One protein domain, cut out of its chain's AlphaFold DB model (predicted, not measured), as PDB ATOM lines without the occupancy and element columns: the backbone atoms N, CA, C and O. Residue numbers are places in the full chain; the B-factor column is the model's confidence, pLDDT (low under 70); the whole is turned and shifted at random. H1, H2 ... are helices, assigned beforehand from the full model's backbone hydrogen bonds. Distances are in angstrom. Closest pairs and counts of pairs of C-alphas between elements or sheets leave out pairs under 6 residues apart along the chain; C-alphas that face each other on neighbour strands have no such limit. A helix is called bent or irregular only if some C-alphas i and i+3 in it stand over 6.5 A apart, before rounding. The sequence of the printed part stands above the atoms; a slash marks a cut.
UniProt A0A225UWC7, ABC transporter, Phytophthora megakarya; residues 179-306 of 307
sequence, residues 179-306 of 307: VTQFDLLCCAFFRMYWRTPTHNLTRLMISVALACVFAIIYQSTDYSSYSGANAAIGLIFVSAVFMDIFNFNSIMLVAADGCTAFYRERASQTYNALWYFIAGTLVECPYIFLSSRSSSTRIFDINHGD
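This is residues 179 to 306 of the 307 residues of the protein "ABC transporter" of Phytophthora megakarya (UniProt A0A225UWC7). A loose rod of helices: the very long arm H3a forms one long side, H2 folds back along part of it as a helical hairpin, and the arm H4b runs along H2. Toward the end of the rod that holds Ser 268, H1 crosses the arm H4a and the short arm H3b turns off from H3a, while residues 256 to 261 of H3, around the turn, stick out free. The printed part has 128 residues, with four named helices in the order H1, H2, H3, H4 and no named strand; the class is all helix. The whole is loose, with a radius of gyration of the C-alphas of 19.4 A, and spans 64 by 24 by 23 A.

The longest helix, H3, residues 226 to 267, was assigned as one helix by its hydrogen bonds but is bent: C-alphas 257 and 260 are 6.9 A apart. Its arms H3a, residues 226 to 257, and H3b, residues 260 to 267, stand at a steep tilt of 59 degrees. H2, residues 197 to 219, forms a hairpin with H3a, opposite ways at a shallow tilt of 10 degrees; they only just touch, with 3 pairs of C-alphas within 8 A, the closest those of Phe 214 and Ser 239 at 7.1 A. H4, residues 273 to 304, was also assigned as one helix by its hydrogen bonds but is bent, with C-alphas 283 and 286 6.8 A apart. Its arms H4a, residues 273 to 283, and H4b, residues 286 to 304, stand at a shallow tilt of 34 degrees, only just short of steep. H4b touches H2, the same way at a shallow tilt of 26 degrees; their closest C-alphas, of Ala 215 and Ile 299, are 5.7 A apart. H3a and H4b are apart. H1, residues 179 to 195, touches H4a, the same way at a steep tilt of 44 degrees, with the C-alphas of Cys 186 and Ala 279 closest at 5.0 A. H1 and H2 meet only through their link. H3b and H4a are close but not clearly touching; their closest C-alphas, of Arg 266 and Ala 273, are 7.6 A apart. With two of three touching pairs at a shallow tilt, the helix packing is mostly aligned, but only just. Every O i to N i+4 pair is within hydrogen-bond range in H1, H2, H3b and H4a, against 27 of 28 in H3a and 13 of 15 in H4b.

H3a measures 48.1 A from C-alpha 226 at (118.617, 188.476, 182.461) to C-alpha 257, and H3b 10.9 A. H2 measures 32.9 A, H4b 27.3 A and H4a 15.8 A. H1 measures 24.3 A from C-alpha 179 at (166.272, 192.422, 212.716). C-alpha 304, where H4b ends, is at (137.520, 176.751, 177.511).

The two C-alphas farthest apart, of Ser 225 and Ser 268, are 64.0 A apart. The printed part has no cut. The links H1 to H2 and H3 to H4 are tight, H2 to H3 is short, and none is long. The mean pLDDT of the printed part is 77.8; residues 196 to 199, 253, 258 and 295 to 306 are under 70.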
ATOM      1  N   VAL A 179     166.132 192.941 214.088       81.31
ATOM      2  CA  VAL A 179     166.272 192.422 212.716       81.31
ATOM      3  C   VAL A 179     166.750 190.970 212.710       81.31
ATOM      4  O   VAL A 179     166.211 190.146 211.978       81.31
ATOM      5  N   THR A 180     167.711 190.629 213.569       79.25
ATOM      6  CA  THR A 180     168.202 189.250 213.705       79.25
ATOM      7  C   THR A 180     167.132 188.333 214.292       79.25
ATOM      8  O   THR A 180     166.997 187.198 213.848       79.25
ATOM      9  N   GLN A 181     166.316 188.825 215.233       79.88
ATOM     10  CA  GLN A 181     165.140 188.091 215.717       79.88
ATOM     11  C   GLN A 181     164.159 187.786 214.579       79.88
ATOM     12  O   GLN A 181     163.670 186.664 214.482       79.88
ATOM     13  N   PHE A 182     163.877 188.768 213.721       81.62
ATOM     14  CA  PHE A 182     162.963 188.599 212.595       81.62
ATOM     15  C   PHE A 182     163.469 187.574 211.573       81.62
ATOM     16  O   PHE A 182     162.714 186.685 211.191       81.62
ATOM     17  N   ASP A 183     164.738 187.651 211.169       79.00
ATOM     18  CA  ASP A 183     165.306 186.723 210.184       79.00
ATOM     19  C   ASP A 183     165.321 185.272 210.700       79.00
ATOM     20  O   ASP A 183     164.903 184.338 210.010       79.00
ATOM     21  N   LEU A 184     165.685 185.082 211.973       80.06
ATOM     22  CA  LEU A 184     165.636 183.774 212.628       80.06
ATOM     23  C   LEU A 184     164.207 183.225 212.721       80.06
ATOM     24  O   LEU A 184     163.999 182.037 212.468       80.06
ATOM     25  N   LEU A 185     163.225 184.073 213.047       81.19
ATOM     26  CA  LEU A 185     161.811 183.693 213.069       81.19
ATOM     27  C   LEU A 185     161.326 183.286 211.676       81.19
ATOM     28  O   LEU A 185     160.737 182.218 211.530       81.19
ATOM     29  N   CYS A 186     161.617 184.083 210.647       79.56
ATOM     30  CA  CYS A 186     161.283 183.765 209.260       79.56
ATOM     31  C   CYS A 186     161.873 182.415 208.847       79.56
ATOM     32  O   CYS A 186     161.148 181.532 208.393       79.56
ATOM     33  N   CYS A 187     163.172 182.214 209.063       79.56
ATOM     34  CA  CYS A 187     163.842 180.959 208.743       79.56
ATOM     35  C   CYS A 187     163.226 179.770 209.502       79.56
ATOM     36  O   CYS A 187     162.986 178.713 208.909       79.56
ATOM     37  N   ALA A 188     162.906 179.941 210.789       80.00
ATOM     38  CA  ALA A 188     162.251 178.915 211.595       80.00
ATOM     39  C   ALA A 188     160.867 178.543 211.037       80.00
ATOM     40  O   ALA A 188     160.588 177.355 210.855       80.00
ATOM     41  N   PHE A 189     160.039 179.533 210.692       78.25
ATOM     42  CA  PHE A 189     158.726 179.307 210.087       78.25
ATOM     43  C   PHE A 189     158.825 178.634 208.716       78.25
ATOM     44  O   PHE A 189     158.139 177.639 208.481       78.25
ATOM     45  N   PHE A 190     159.720 179.088 207.833       77.88
ATOM     46  CA  PHE A 190     159.938 178.444 206.531       77.88
ATOM     47  C   PHE A 190     160.351 176.980 206.690       77.88
ATOM     48  O   PHE A 190     159.815 176.093 206.024       77.88
ATOM     49  N   ARG A 191     161.269 176.697 207.619       76.06
ATOM     50  CA  ARG A 191     161.744 175.335 207.883       76.06
ATOM     51  C   ARG A 191     160.657 174.455 208.502       76.06
ATOM     52  O   ARG A 191     160.602 173.264 208.194       76.06
ATOM     53  N   MET A 192     159.791 175.028 209.338       74.38
ATOM     54  CA  MET A 192     158.627 174.357 209.920       74.38
ATOM     55  C   MET A 192     157.591 173.995 208.849       74.38
ATOM     56  O   MET A 192     157.182 172.833 208.773       74.38
ATOM     57  N   TYR A 193     157.204 174.946 207.993       72.62
ATOM     58  CA  TYR A 193     156.240 174.712 206.911       72.62
ATOM     59  C   TYR A 193     156.782 173.705 205.887       72.62
ATOM     60  O   TYR A 193     156.053 172.810 205.459       72.62
ATOM     61  N   TRP A 194     158.076 173.779 205.559       70.81
ATOM     62  CA  TRP A 194     158.728 172.827 204.659       70.81
ATOM     63  C   TRP A 194     158.779 171.398 205.220       70.81
ATOM     64  O   TRP A 194     158.553 170.436 204.490       70.81
ATOM     65  N   ARG A 195     159.047 171.230 206.523       70.81
ATOM     66  CA  ARG A 195     159.092 169.904 207.170       70.81
ATOM     67  C   ARG A 195     157.715 169.305 207.461       70.81
ATOM     68  O   ARG A 195     157.643 168.117 207.769       70.81
ATOM     69  N   THR A 196     156.644 170.087 207.327       68.50
ATOM     70  CA  THR A 196     155.266 169.663 207.616       68.50
ATOM     71  C   THR A 196     154.342 169.836 206.402       68.50
ATOM     72  O   THR A 196     153.347 170.562 206.469       68.50
ATOM     73  N   PRO A 197     154.620 169.178 205.260       63.22
ATOM     74  CA  PRO A 197     153.864 169.411 204.029       63.22
ATOM     75  C   PRO A 197     152.407 168.936 204.116       63.22
ATOM     76  O   PRO A 197     151.571 169.405 203.346       63.22
ATOM     77  N   THR A 198     152.082 168.046 205.061       68.06
ATOM     78  CA  THR A 198     150.754 167.434 205.210       68.06
ATOM     79  C   THR A 198     149.639 168.472 205.333       68.06
ATOM     80  O   THR A 198     148.593 168.302 204.719       68.06
ATOM     81  N   HIS A 199     149.873 169.574 206.050       68.12
ATOM     82  CA  HIS A 199     148.880 170.638 206.219       68.12
ATOM     83  C   HIS A 199     148.629 171.431 204.921       68.12
ATOM     84  O   HIS A 199     147.498 171.760 204.567       68.12
ATOM     85  N   ASN A 200     149.693 171.727 204.171       70.94
ATOM     86  CA  ASN A 200     149.569 172.439 202.899       70.94
ATOM     87  C   ASN A 200     148.912 171.556 201.827       70.94
ATOM     88  O   ASN A 200     148.145 172.053 201.002       70.94
ATOM     89  N   LEU A 201     149.164 170.244 201.876       72.06
ATOM     90  CA  LEU A 201     148.561 169.268 200.975       72.06
ATOM     91  C   LEU A 201     147.056 169.111 201.214       72.06
ATOM     92  O   LEU A 201     146.291 169.137 200.254       72.06
ATOM     93  N   THR A 202     146.604 168.990 202.465       77.12
ATOM     94  CA  THR A 202     145.165 168.882 202.770       77.12
ATOM     95  C   THR A 202     144.408 170.142 202.354       77.12
ATOM     96  O   THR A 202     143.338 170.036 201.753       77.12
ATOM     97  N   ARG A 203     144.992 171.329 202.570       75.88
ATOM     98  CA  ARG A 203     144.424 172.603 202.102       75.88
ATOM     99  C   ARG A 203     144.311 172.658 200.576       75.88
ATOM    100  O   ARG A 203     143.291 173.102 200.049       75.88
ATOM    101  N   LEU A 204     145.319 172.163 199.856       75.44
ATOM    102  CA  LEU A 204     145.287 172.078 198.394       75.44
ATOM    103  C   LEU A 204     144.220 171.087 197.904       75.44
ATOM    104  O   LEU A 204     143.460 171.405 196.999       75.44
ATOM    105  N   MET A 205     144.090 169.919 198.534       80.19
ATOM    106  CA  MET A 205     143.085 168.924 198.143       80.19
ATOM    107  C   MET A 205     141.651 169.430 198.333       80.19
ATOM    108  O   MET A 205     140.820 169.270 197.440       80.19
ATOM    109  N   ILE A 206     141.359 170.071 199.468       81.31
ATOM    110  CA  ILE A 206     140.013 170.590 199.748       81.31
ATOM    111  C   ILE A 206     139.692 171.797 198.854       81.31
ATOM    112  O   ILE A 206     138.585 171.882 198.326       81.31
ATOM    113  N   SER A 207     140.653 172.698 198.622       80.50
ATOM    114  CA  SER A 207     140.453 173.834 197.708       80.50
ATOM    115  C   SER A 207     140.234 173.391 196.260       80.50
ATOM    116  O   SER A 207     139.382 173.955 195.577       80.50
ATOM    117  N   VAL A 208     140.928 172.348 195.791       82.19
ATOM    118  CA  VAL A 208     140.676 171.744 194.472       82.19
ATOM    119  C   VAL A 208     139.291 171.095 194.416       82.19
ATOM    120  O   VAL A 208     138.576 171.295 193.438       82.19
ATOM    121  N   ALA A 209     138.875 170.368 195.457       84.50
ATOM    122  CA  ALA A 209     137.545 169.757 195.508       84.50
ATOM    123  C   ALA A 209     136.422 170.809 195.454       84.50
ATOM    124  O   ALA A 209     135.487 170.666 194.667       84.50
ATOM    125  N   LEU A 210     136.539 171.893 196.230       83.19
ATOM    126  CA  LEU A 210     135.596 173.017 196.203       83.19
ATOM    127  C   LEU A 210     135.591 173.730 194.845       83.19
ATOM    128  O   LEU A 210     134.520 174.043 194.329       83.19
ATOM    129  N   ALA A 211     136.763 173.940 194.237       84.00
ATOM    130  CA  ALA A 211     136.860 174.530 192.903       84.00
ATOM    131  C   ALA A 211     136.140 173.675 191.844       84.00
ATOM    132  O   ALA A 211     135.440 174.229 191.002       84.00
ATOM    133  N   CYS A 212     136.242 172.342 191.915       85.25
ATOM    134  CA  CYS A 212     135.500 171.440 191.030       85.25
ATOM    135  C   CYS A 212     133.981 171.550 191.225       85.25
ATOM    136  O   CYS A 212     133.248 171.592 190.241       85.25
ATOM    137  N   VAL A 213     133.500 171.623 192.472       86.06
ATOM    138  CA  VAL A 213     132.063 171.791 192.760       86.06
ATOM    139  C   VAL A 213     131.543 173.089 192.151       86.06
ATOM    140  O   VAL A 213     130.544 173.066 191.437       86.06
ATOM    141  N   PHE A 214     132.237 174.208 192.374       84.19
ATOM    142  CA  PHE A 214     131.840 175.477 191.770       84.19
ATOM    143  C   PHE A 214     131.907 175.422 190.243       84.19
ATOM    144  O   PHE A 214     130.958 175.861 189.603       84.19
ATOM    145  N   ALA A 215     132.950 174.831 189.652       84.19
ATOM    146  CA  ALA A 215     133.070 174.694 188.200       84.19
ATOM    147  C   ALA A 215     131.877 173.953 187.568       84.19
ATOM    148  O   ALA A 215     131.346 174.410 186.558       84.19
ATOM    149  N   ILE A 216     131.396 172.871 188.193       85.94
ATOM    150  CA  ILE A 216     130.198 172.142 187.734       85.94
ATOM    151  C   ILE A 216     128.955 173.044 187.786       85.94
ATOM    152  O   ILE A 216     128.152 173.054 186.854       85.94
ATOM    153  N   ILE A 217     128.804 173.830 188.856       87.00
ATOM    154  CA  ILE A 217     127.662 174.742 189.012       87.00
ATOM    155  C   ILE A 217     127.692 175.837 187.933       87.00
ATOM    156  O   ILE A 217     126.654 176.126 187.332       87.00
ATOM    157  N   TYR A 218     128.872 176.395 187.637       83.69
ATOM    158  CA  TYR A 218     129.042 177.378 186.561       83.69
ATOM    159  C   TYR A 218     128.670 176.789 185.190       83.69
ATOM    160  O   TYR A 218     127.918 177.412 184.449       83.69
ATOM    161  N   GLN A 219     129.087 175.559 184.874       82.19
ATOM    162  CA  GLN A 219     128.742 174.927 183.592       82.19
ATOM    163  C   GLN A 219     127.233 174.660 183.441       82.19
ATOM    164  O   GLN A 219     126.695 174.709 182.339       82.19
ATOM    165  N   SER A 220     126.523 174.399 184.543       76.56
ATOM    166  CA  SER A 220     125.081 174.103 184.517       76.56
ATOM    167  C   SER A 220     124.152 175.321 184.384       76.56
ATOM    168  O   SER A 220     122.935 175.144 184.317       76.56
ATOM    169  N   THR A 221     124.683 176.550 184.368       76.56
ATOM    170  CA  THR A 221     123.870 177.779 184.387       76.56
ATOM    171  C   THR A 221     123.817 178.436 183.006       76.56
ATOM    172  O   THR A 221     124.848 178.768 182.435       76.56
ATOM    173  N   ASP A 222     122.613 178.689 182.484       80.56
ATOM    174  CA  ASP A 222     122.436 179.416 181.221       80.56
ATOM    175  C   ASP A 222     122.490 180.939 181.453       80.56
ATOM    176  O   ASP A 222     121.623 181.530 182.107       80.56
ATOM    177  N   TYR A 223     123.533 181.583 180.928       81.00
ATOM    178  CA  TYR A 223     123.820 183.010 181.123       81.00
ATOM    179  C   TYR A 223     123.160 183.930 180.090       81.00
ATOM    180  O   TYR A 223     123.305 185.150 180.174       81.00
ATOM    181  N   SER A 224     122.428 183.374 179.123       82.81
ATOM    182  CA  SER A 224     121.798 184.140 178.038       82.81
ATOM    183  C   SER A 224     120.618 185.011 178.498       82.81
ATOM    184  O   SER A 224     120.274 186.004 177.855       82.81
ATOM    185  N   SER A 225     120.002 184.672 179.633       91.00
ATOM    186  CA  SER A 225     118.824 185.357 180.177       91.00
ATOM    187  C   SER A 225     119.187 186.373 181.267       91.00
ATOM    188  O   SER A 225     120.066 186.117 182.085       91.00
ATOM    189  N   TYR A 226     118.438 187.480 181.383       85.94
ATOM    190  CA  TYR A 226     118.617 188.476 182.461       85.94
ATOM    191  C   TYR A 226     118.575 187.840 183.863       85.94
ATOM    192  O   TYR A 226     119.361 188.185 184.746       85.94
ATOM    193  N   SER A 227     117.700 186.846 184.055       85.94
ATOM    194  CA  SER A 227     117.646 186.074 185.303       85.94
ATOM    195  C   SER A 227     118.883 185.192 185.518       85.94
ATOM    196  O   SER A 227     119.299 185.015 186.661       85.94
ATOM    197  N   GLY A 228     119.473 184.653 184.447       86.56
ATOM    198  CA  GLY A 228     120.712 183.873 184.494       86.56
ATOM    199  C   GLY A 228     121.929 184.740 184.821       86.56
ATOM    200  O   GLY A 228     122.756 184.357 185.642       86.56
ATOM    201  N   ALA A 229     121.987 185.962 184.285       86.56
ATOM    202  CA  ALA A 229     123.026 186.936 184.618       86.56
ATOM    203  C   ALA A 229     122.982 187.351 186.102       86.56
ATOM    204  O   ALA A 229     124.018 187.400 186.766       86.56
ATOM    205  N   ASN A 230     121.788 187.584 186.661       88.44
ATOM    206  CA  ASN A 230     121.651 187.917 188.084       88.44
ATOM    207  C   ASN A 230     122.005 186.721 188.995       88.44
ATOM    208  O   ASN A 230     122.620 186.899 190.047       88.44
ATOM    209  N   ALA A 231     121.687 185.494 188.562       87.69
ATOM    210  CA  ALA A 231     122.111 184.269 189.238       87.69
ATOM    211  C   ALA A 231     123.639 184.081 189.197       87.69
ATOM    212  O   ALA A 231     124.228 183.684 190.200       87.69
ATOM    213  N   ALA A 232     124.294 184.437 188.087       86.31
ATOM    214  CA  ALA A 232     125.748 184.382 187.943       86.31
ATOM    215  C   ALA A 232     126.465 185.297 188.942       86.31
ATOM    216  O   ALA A 232     127.408 184.878 189.608       86.31
ATOM    217  N   ILE A 233     125.985 186.536 189.094       88.69
ATOM    218  CA  ILE A 233     126.543 187.500 190.053       88.69
ATOM    219  C   ILE A 233     126.388 186.979 191.490       88.69
ATOM    220  O   ILE A 233     127.331 187.050 192.282       88.69
ATOM    221  N   GLY A 234     125.231 186.391 191.816       89.31
ATOM    222  CA  GLY A 234     125.009 185.732 193.104       89.31
ATOM    223  C   GLY A 234     125.952 184.549 193.339       89.31
ATOM    224  O   GLY A 234     126.499 184.404 194.431       89.31
ATOM    225  N   LEU A 235     126.203 183.738 192.310       87.25
ATOM    226  CA  LEU A 235     127.112 182.595 192.384       87.25
ATOM    227  C   LEU A 235     128.571 183.030 192.599       87.25
ATOM    228  O   LEU A 235     129.266 182.434 193.424       87.25
ATOM    229  N   ILE A 236     129.010 184.111 191.943       88.94
ATOM    230  CA  ILE A 236     130.331 184.721 192.164       88.94
ATOM    231  C   ILE A 236     130.461 185.171 193.619       88.94
ATOM    232  O   ILE A 236     131.426 184.797 194.287       88.94
ATOM    233  N   PHE A 237     129.465 185.888 194.141       90.06
ATOM    234  CA  PHE A 237     129.461 186.339 195.532       90.06
ATOM    235  C   PHE A 237     129.524 185.172 196.531       90.06
ATOM    236  O   PHE A 237     130.367 185.173 197.429       90.06
ATOM    237  N   VAL A 238     128.686 184.144 196.355       89.62
ATOM    238  CA  VAL A 238     128.669 182.964 197.237       89.62
ATOM    239  C   VAL A 238     129.995 182.209 197.173       89.62
ATOM    240  O   VAL A 238     130.516 181.815 198.215       89.62
ATOM    241  N   SER A 239     130.571 182.040 195.979       87.12
ATOM    242  CA  SER A 239     131.854 181.351 195.808       87.12
ATOM    243  C   SER A 239     133.023 182.094 196.469       87.12
ATOM    244  O   SER A 239     133.865 181.457 197.100       87.12
ATOM    245  N   ALA A 240     133.035 183.432 196.411       87.38
ATOM    246  CA  ALA A 240     134.037 184.261 197.078       87.38
ATOM    247  C   ALA A 240     133.950 184.131 198.607       87.38
ATOM    248  O   ALA A 240     134.938 183.799 199.259       87.38
ATOM    249  N   VAL A 241     132.747 184.280 199.174       89.12
ATOM    250  CA  VAL A 241     132.531 184.163 200.626       89.12
ATOM    251  C   VAL A 241     132.871 182.757 201.136       89.12
ATOM    252  O   VAL A 241     133.496 182.616 202.186       89.12
ATOM    253  N   PHE A 242     132.509 181.702 200.397       85.44
ATOM    254  CA  PHE A 242     132.853 180.327 200.779       85.44
ATOM    255  C   PHE A 242     134.365 180.080 200.790       85.44
ATOM    256  O   PHE A 242     134.872 179.413 201.695       85.44
ATOM    257  N   MET A 243     135.087 180.622 199.806       82.44
ATOM    258  CA  MET A 243     136.542 180.513 199.735       82.44
ATOM    259  C   MET A 243     137.213 181.246 200.905       82.44
ATOM    260  O   MET A 243     138.138 180.710 201.518       82.44
ATOM    261  N   ASP A 244     136.711 182.424 201.275       84.94
ATOM    262  CA  ASP A 244     137.224 183.195 202.413       84.94
ATOM    263  C   ASP A 244     137.004 182.468 203.745       84.94
ATOM    264  O   ASP A 244     137.940 182.309 204.532       84.94
ATOM    265  N   ILE A 245     135.793 181.945 203.978       86.25
ATOM    266  CA  ILE A 245     135.473 181.167 205.184       86.25
ATOM    267  C   ILE A 245     136.374 179.929 205.279       86.25
ATOM    268  O   ILE A 245     136.885 179.616 206.357       86.25
ATOM    269  N   PHE A 246     136.607 179.224 204.169       82.19
ATOM    270  CA  PHE A 246     137.467 178.042 204.156       82.19
ATOM    271  C   PHE A 246     138.934 178.377 204.480       82.19
ATOM    272  O   PHE A 246     139.562 177.699 205.304       82.19
ATOM    273  N   ASN A 247     139.472 179.442 203.876       79.69
ATOM    274  CA  ASN A 247     140.836 179.903 204.145       79.69
ATOM    275  C   ASN A 247     141.005 180.335 205.607       79.69
ATOM    276  O   ASN A 247     141.987 179.953 206.247       79.69
ATOM    277  N   PHE A 248     140.022 181.045 206.166       81.62
ATOM    278  CA  PHE A 248     140.032 181.455 207.569       81.62
ATOM    279  C   PHE A 248     140.024 180.258 208.531       81.62
ATOM    280  O   PHE A 248     140.870 180.174 209.422       81.62
ATOM    281  N   ASN A 249     139.122 179.292 208.324       79.75
ATOM    282  CA  ASN A 249     139.039 178.095 209.170       79.75
ATOM    283  C   ASN A 249     140.326 177.256 209.121       79.75
ATOM    284  O   ASN A 249     140.740 176.696 210.135       79.75
ATOM    285  N   SER A 250     140.986 177.210 207.961       77.25
ATOM    286  CA  SER A 250     142.253 176.492 207.793       77.25
ATOM    287  C   SER A 250     143.398 177.136 208.582       77.25
ATOM    288  O   SER A 250     144.187 176.433 209.204       77.25
ATOM    289  N   ILE A 251     143.491 178.468 208.584       77.31
ATOM    290  CA  ILE A 251     144.544 179.197 209.313       77.31
ATOM    291  C   ILE A 251     144.283 179.162 210.824       77.31
ATOM    292  O   ILE A 251     145.215 178.989 211.611       77.31
ATOM    293  N   MET A 252     143.016 179.259 211.242       79.12
ATOM    294  CA  MET A 252     142.628 179.227 212.656       79.12
ATOM    295  C   MET A 252     143.093 177.946 213.360       79.12
ATOM    296  O   MET A 252     143.597 178.013 214.481       79.12
ATOM    297  N   LEU A 253     142.963 176.789 212.700       68.38
ATOM    298  CA  LEU A 253     143.379 175.506 213.267       68.38
ATOM    299  C   LEU A 253     144.901 175.439 213.486       68.38
ATOM    300  O   LEU A 253     145.355 175.002 214.539       68.38
ATOM    301  N   VAL A 254     145.688 175.944 212.533       73.44
ATOM    302  CA  VAL A 254     147.158 175.995 212.642       73.44
ATOM    303  C   VAL A 254     147.605 176.953 213.739       73.44
ATOM    304  O   VAL A 254     148.509 176.638 214.517       73.44
ATOM    305  N   ALA A 255     146.973 178.124 213.810       73.50
ATOM    306  CA  ALA A 255     147.281 179.113 214.829       73.50
ATOM    307  C   ALA A 255     147.013 178.559 216.238       73.50
ATOM    308  O   ALA A 255     147.835 178.757 217.132       73.50
ATOM    309  N   ALA A 256     145.911 177.820 216.420       73.50
ATOM    310  CA  ALA A 256     145.550 177.205 217.695       73.50
ATOM    311  C   ALA A 256     146.602 176.197 218.188       73.50
ATOM    312  O   ALA A 256     146.972 176.236 219.364       73.50
ATOM    313  N   ASP A 257     147.142 175.362 217.296       70.31
ATOM    314  CA  ASP A 257     148.206 174.413 217.642       70.31
ATOM    315  C   ASP A 257     149.499 175.143 218.065       70.31
ATOM    316  O   ASP A 257     150.156 174.760 219.039       70.31
ATOM    317  N   GLY A 258     149.844 176.253 217.400       68.75
ATOM    318  CA  GLY A 258     151.038 177.058 217.696       68.75
ATOM    319  C   GLY A 258     150.972 177.906 218.976       68.75
ATOM    320  O   GLY A 258     152.012 178.330 219.488       68.75
ATOM    321  N   CYS A 259     149.778 178.134 219.537       75.62
ATOM    322  CA  CYS A 259     149.572 179.020 220.690       75.62
ATOM    323  C   CYS A 259     150.400 178.626 221.921       75.62
ATOM    324  O   CYS A 259     150.924 179.487 222.627       75.62
ATOM    325  N   THR A 260     150.543 177.330 222.195       71.06
ATOM    326  CA  THR A 260     151.255 176.846 223.391       71.06
ATOM    327  C   THR A 260     152.741 177.188 223.371       71.06
ATOM    328  O   THR A 260     153.291 177.648 224.374       71.06
ATOM    329  N   ALA A 261     153.387 177.014 222.216       73.00
ATOM    330  CA  ALA A 261     154.774 177.398 222.005       73.00
ATOM    331  C   ALA A 261     154.935 178.920 222.117       73.00
ATOM    332  O   ALA A 261     155.816 179.385 222.837       73.00
ATOM    333  N   PHE A 262     154.011 179.681 221.519       75.12
ATOM    334  CA  PHE A 262     154.007 181.141 221.593       75.12
ATOM    335  C   PHE A 262     153.920 181.664 223.034       75.12
ATOM    336  O   PHE A 262     154.703 182.533 223.415       75.12
ATOM    337  N   TYR A 263     153.012 181.140 223.867       76.38
ATOM    338  CA  TYR A 263     152.899 181.586 225.262       76.38
ATOM    339  C   TYR A 263     154.152 181.258 226.080       76.38
ATOM    340  O   TYR A 263     154.595 182.082 226.882       76.38
ATOM    341  N   ARG A 264     154.761 180.092 225.842       78.94
ATOM    342  CA  ARG A 264     156.013 179.690 226.492       78.94
ATOM    343  C   ARG A 264     157.182 180.598 226.098       78.94
ATOM    344  O   ARG A 264     157.932 181.033 226.963       78.94
ATOM    345  N   GLU A 265     157.314 180.914 224.814       75.19
ATOM    346  CA  GLU A 265     158.385 181.770 224.278       75.19
ATOM    347  C   GLU A 265     158.179 183.250 224.640       75.19
ATOM    348  O   GLU A 265     159.129 184.001 224.862       75.19
ATOM    349  N   ARG A 266     156.921 183.664 224.815       77.56
ATOM    350  CA  ARG A 266     156.582 184.987 225.338       77.56
ATOM    351  C   ARG A 266     156.926 185.126 226.822       77.56
ATOM    352  O   ARG A 266     157.376 186.199 227.220       77.56
ATOM    353  N   ALA A 267     156.746 184.072 227.622       74.25
ATOM    354  CA  ALA A 267     157.123 184.066 229.037       74.25
ATOM    355  C   ALA A 267     158.645 184.187 229.227       74.25
ATOM    356  O   ALA A 267     159.089 184.901 230.122       74.25
ATOM    357  N   SER A 268     159.439 183.576 228.340       74.88
ATOM    358  CA  SER A 268     160.900 183.725 228.317       74.88
ATOM    359  C   SER A 268     161.399 184.976 227.574       74.88
ATOM    360  O   SER A 268     162.604 185.191 227.487       74.88
ATOM    361  N   GLN A 269     160.494 185.815 227.051       75.06
ATOM    362  CA  GLN A 269     160.783 187.070 226.339       75.06
ATOM    363  C   GLN A 269     161.800 186.956 225.184       75.06
ATOM    364  O   GLN A 269     162.494 187.927 224.871       75.06
ATOM    365  N   THR A 270     161.851 185.810 224.498       71.69
ATOM    366  CA  THR A 270     162.861 185.517 223.462       71.69
ATOM    367  C   THR A 270     162.815 186.468 222.262       71.69
ATOM    368  O   THR A 270     163.862 186.824 221.726       71.69
ATOM    369  N   TYR A 271     161.628 186.921 221.846       75.75
ATOM    370  CA  TYR A 271     161.454 187.836 220.710       75.75
ATOM    371  C   TYR A 271     160.286 188.819 220.894       75.75
ATOM    372  O   TYR A 271     159.502 188.753 221.847       75.75
ATOM    373  N   ASN A 272     160.169 189.795 219.988       79.69
ATOM    374  CA  ASN A 272     159.002 190.681 219.933       79.69
ATOM    375  C   ASN A 272     157.795 189.996 219.284       79.69
ATOM    376  O   ASN A 272     157.901 189.461 218.184       79.69
ATOM    377  N   ALA A 273     156.625 190.103 219.917       82.12
ATOM    378  CA  ALA A 273     155.377 189.561 219.392       82.12
ATOM    379  C   ALA A 273     155.037 190.099 217.995       82.12
ATOM    380  O   ALA A 273     154.523 189.354 217.171       82.12
ATOM    381  N   LEU A 274     155.376 191.361 217.708       84.06
ATOM    382  CA  LEU A 274     155.155 191.948 216.384       84.06
ATOM    383  C   LEU A 274     155.895 191.180 215.282       84.06
ATOM    384  O   LEU A 274     155.300 190.852 214.259       84.06
ATOM    385  N   TRP A 275     157.166 190.832 215.507       82.50
ATOM    386  CA  TRP A 275     157.968 190.109 214.520       82.50
ATOM    387  C   TRP A 275     157.467 188.684 214.291       82.50
ATOM    388  O   TRP A 275     157.539 188.200 213.168       82.50
ATOM    389  N   TYR A 276     156.898 188.046 215.316       82.00
ATOM    390  CA  TYR A 276     156.270 186.729 215.190       82.00
ATOM    391  C   TYR A 276     155.068 186.750 214.242       82.00
ATOM    392  O   TYR A 276     154.979 185.905 213.357       82.00
ATOM    393  N   PHE A 277     154.175 187.736 214.383       83.62
ATOM    394  CA  PHE A 277     153.019 187.860 213.491       83.62
ATOM    395  C   PHE A 277     153.441 188.182 212.057       83.62
ATOM    396  O   PHE A 277     152.967 187.535 211.132       83.62
ATOM    397  N   ILE A 278     154.376 189.121 211.871       85.81
ATOM    398  CA  ILE A 278     154.855 189.504 210.533       85.81
ATOM    399  C   ILE A 278     155.543 188.320 209.836       85.81
ATOM    400  O   ILE A 278     155.253 188.043 208.673       85.81
ATOM    401  N   ALA A 279     156.422 187.599 210.539       83.81
ATOM    402  CA  ALA A 279     157.098 186.422 209.996       83.81
ATOM    403  C   ALA A 279     156.109 185.288 209.673       83.81
ATOM    404  O   ALA A 279     156.209 184.666 208.616       83.81
ATOM    405  N   GLY A 280     155.116 185.069 210.544       81.06
ATOM    406  CA  GLY A 280     154.036 184.112 210.316       81.06
ATOM    407  C   GLY A 280     153.186 184.455 209.089       81.06
ATOM    408  O   GLY A 280     152.899 183.582 208.285       81.06
ATOM    409  N   THR A 281     152.840 185.724 208.864       83.62
ATOM    410  CA  THR A 281     152.096 186.121 207.656       83.62
ATOM    411  C   THR A 281     152.937 185.963 206.384       83.62
ATOM    412  O   THR A 281     152.445 185.465 205.373       83.62
ATOM    413  N   LEU A 282     154.220 186.337 206.426       85.31
ATOM    414  CA  LEU A 282     155.121 186.251 205.270       85.31
ATOM    415  C   LEU A 282     155.344 184.819 204.784       85.31
ATOM    416  O   LEU A 282     155.420 184.596 203.575       85.31
ATOM    417  N   VAL A 283     155.436 183.850 205.701       81.44
ATOM    418  CA  VAL A 283     155.616 182.443 205.316       81.44
ATOM    419  C   VAL A 283     154.391 181.892 204.584       81.44
ATOM    420  O   VAL A 283     154.527 180.977 203.776       81.44
ATOM    421  N   GLU A 284     153.201 182.446 204.831       78.31
ATOM    422  CA  GLU A 284     151.951 181.974 204.232       78.31
ATOM    423  C   GLU A 284     151.706 182.518 202.823       78.31
ATOM    424  O   GLU A 284     151.100 181.814 202.008       78.31
ATOM    425  N   CYS A 285     152.211 183.713 202.498       82.69
ATOM    426  CA  CYS A 285     151.994 184.350 201.196       82.69
ATOM    427  C   CYS A 285     152.316 183.425 200.001       82.69
ATOM    428  O   CYS A 285     151.441 183.257 199.146       82.69
ATOM    429  N   PRO A 286     153.489 182.757 199.920       80.62
ATOM    430  CA  PRO A 286     153.818 181.886 198.789       80.62
ATOM    431  C   PRO A 286     152.827 180.732 198.607       80.62
ATOM    432  O   PRO A 286     152.463 180.395 197.480       80.62
ATOM    433  N   TYR A 287     152.361 180.136 199.708       76.12
ATOM    434  CA  TYR A 287     151.423 179.017 199.652       76.12
ATOM    435  C   TYR A 287     150.033 179.463 199.194       76.12
ATOM    436  O   TYR A 287     149.404 178.753 198.414       76.12
ATOM    437  N   ILE A 288     149.574 180.644 199.619       75.94
ATOM    438  CA  ILE A 288     148.293 181.213 199.177       75.94
ATOM    439  C   ILE A 288     148.335 181.519 197.675       75.94
ATOM    440  O   ILE A 288     147.401 181.160 196.960       75.94
ATOM    441  N   PHE A 289     149.430 182.102 197.171       78.50
ATOM    442  CA  PHE A 289     149.594 182.364 195.736       78.50
ATOM    443  C   PHE A 289     149.571 181.079 194.900       78.50
ATOM    444  O   PHE A 289     148.924 181.031 193.853       78.50
ATOM    445  N   LEU A 290     150.236 180.021 195.370       74.06
ATOM    446  CA  LEU A 290     150.239 178.723 194.692       74.06
ATOM    447  C   LEU A 290     148.852 178.067 194.698       74.06
ATOM    448  O   LEU A 290     148.391 177.605 193.651       74.06
ATOM    449  N   SER A 291     148.166 178.061 195.845       70.06
ATOM    450  CA  SER A 291     146.809 177.518 195.955       70.06
ATOM    451  C   SER A 291     145.819 178.299 195.084       70.06
ATOM    452  O   SER A 291     145.096 177.691 194.296       70.06
ATOM    453  N   SER A 292     145.851 179.635 195.132       74.81
ATOM    454  CA  SER A 292     145.004 180.509 194.308       74.81
ATOM    455  C   SER A 292     145.203 180.256 192.811       74.81
ATOM    456  O   SER A 292     144.233 179.992 192.098       74.81
ATOM    457  N   ARG A 293     146.458 180.216 192.341       77.00
ATOM    458  CA  ARG A 293     146.775 179.917 190.936       77.00
ATOM    459  C   ARG A 293     146.211 178.565 190.497       77.00
ATOM    460  O   ARG A 293     145.710 178.450 189.377       77.00
ATOM    461  N   SER A 294     146.277 177.548 191.358       72.25
ATOM    462  CA  SER A 294     145.778 176.207 191.034       72.25
ATOM    463  C   SER A 294     144.252 176.160 190.884       72.25
ATOM    464  O   SER A 294     143.754 175.579 189.919       72.25
ATOM    465  N   SER A 295     143.512 176.837 191.767       67.56
ATOM    466  CA  SER A 295     142.051 176.925 191.694       67.56
ATOM    467  C   SER A 295     141.584 177.746 190.488       67.56
ATOM    468  O   SER A 295     140.680 177.312 189.778       67.56
ATOM    469  N   SER A 296     142.223 178.887 190.198       69.81
ATOM    470  CA  SER A 296     141.846 179.740 189.061       69.81
ATOM    471  C   SER A 296     142.080 179.064 187.709       69.81
ATOM    472  O   SER A 296     141.221 179.143 186.838       69.81
ATOM    473  N   THR A 297     143.201 178.354 187.536       67.75
ATOM    474  CA  THR A 297     143.516 177.677 186.261       67.75
ATOM    475  C   THR A 297     142.464 176.615 185.919       67.75
ATOM    476  O   THR A 297     142.027 176.522 184.781       67.75
ATOM    477  N   ARG A 298     141.975 175.866 186.917       64.44
ATOM    478  CA  ARG A 298     140.973 174.805 186.714       64.44
ATOM    479  C   ARG A 298     139.595 175.335 186.325       64.44
ATOM    480  O   ARG A 298     138.924 174.716 185.509       64.44
ATOM    481  N   ILE A 299     139.186 176.471 186.890       61.78
ATOM    482  CA  ILE A 299     137.916 177.124 186.540       61.78
ATOM    483  C   ILE A 299     137.961 177.659 185.099       61.78
ATOM    484  O   ILE A 299     136.962 177.592 184.387       61.78
ATOM    485  N   PHE A 300     139.117 178.167 184.656       59.00
ATOM    486  CA  PHE A 300     139.293 178.661 183.288       59.00
ATOM    487  C   PHE A 300     139.426 177.535 182.251       59.00
ATOM    488  O   PHE A 300     138.804 177.631 181.197       59.00
ATOM    489  N   ASP A 301     140.157 176.457 182.551       60.44
ATOM    490  CA  ASP A 301     140.321 175.323 181.625       60.44
ATOM    491  C   ASP A 301     139.002 174.581 181.357       60.44
ATOM    492  O   ASP A 301     138.750 174.162 180.232       60.44
ATOM    493  N   ILE A 302     138.133 174.440 182.365       58.03
ATOM    494  CA  ILE A 302     136.824 173.786 182.190       58.03
ATOM    495  C   ILE A 302     135.889 174.641 181.321       58.03
ATOM    496  O   ILE A 302     135.138 174.092 180.525       58.03
ATOM    497  N   ASN A 303     135.968 175.972 181.413       54.31
ATOM    498  CA  ASN A 303     135.160 176.868 180.579       54.31
ATOM    499  C   ASN A 303     135.665 176.989 179.129       54.31
ATOM    500  O   ASN A 303     134.886 177.345 178.250       54.31
ATOM    501  N   HIS A 304     136.944 176.708 178.862       55.59
ATOM    502  CA  HIS A 304     137.520 176.751 177.511       55.59
ATOM    503  C   HIS A 304     137.520 175.399 176.779       55.59
ATOM    504  O   HIS A 304     137.881 175.360 175.606       55.59
ATOM    505  N   GLY A 305     137.115 174.308 177.439       48.25
ATOM    506  CA  GLY A 305     137.031 172.970 176.840       48.25
ATOM    507  C   GLY A 305     135.851 172.746 175.884       48.25
ATOM    508  O   GLY A 305     135.834 171.718 175.216       48.25
ATOM    509  N   ASP A 306     134.914 173.694 175.796       49.31
ATOM    510  CA  ASP A 306     133.714 173.634 174.946       49.31
ATOM    511  C   ASP A 306     133.660 174.802 173.925       49.31
ATOM    512  O   ASP A 306     132.604 175.398 173.699       49.31
TER     513      ASP A 306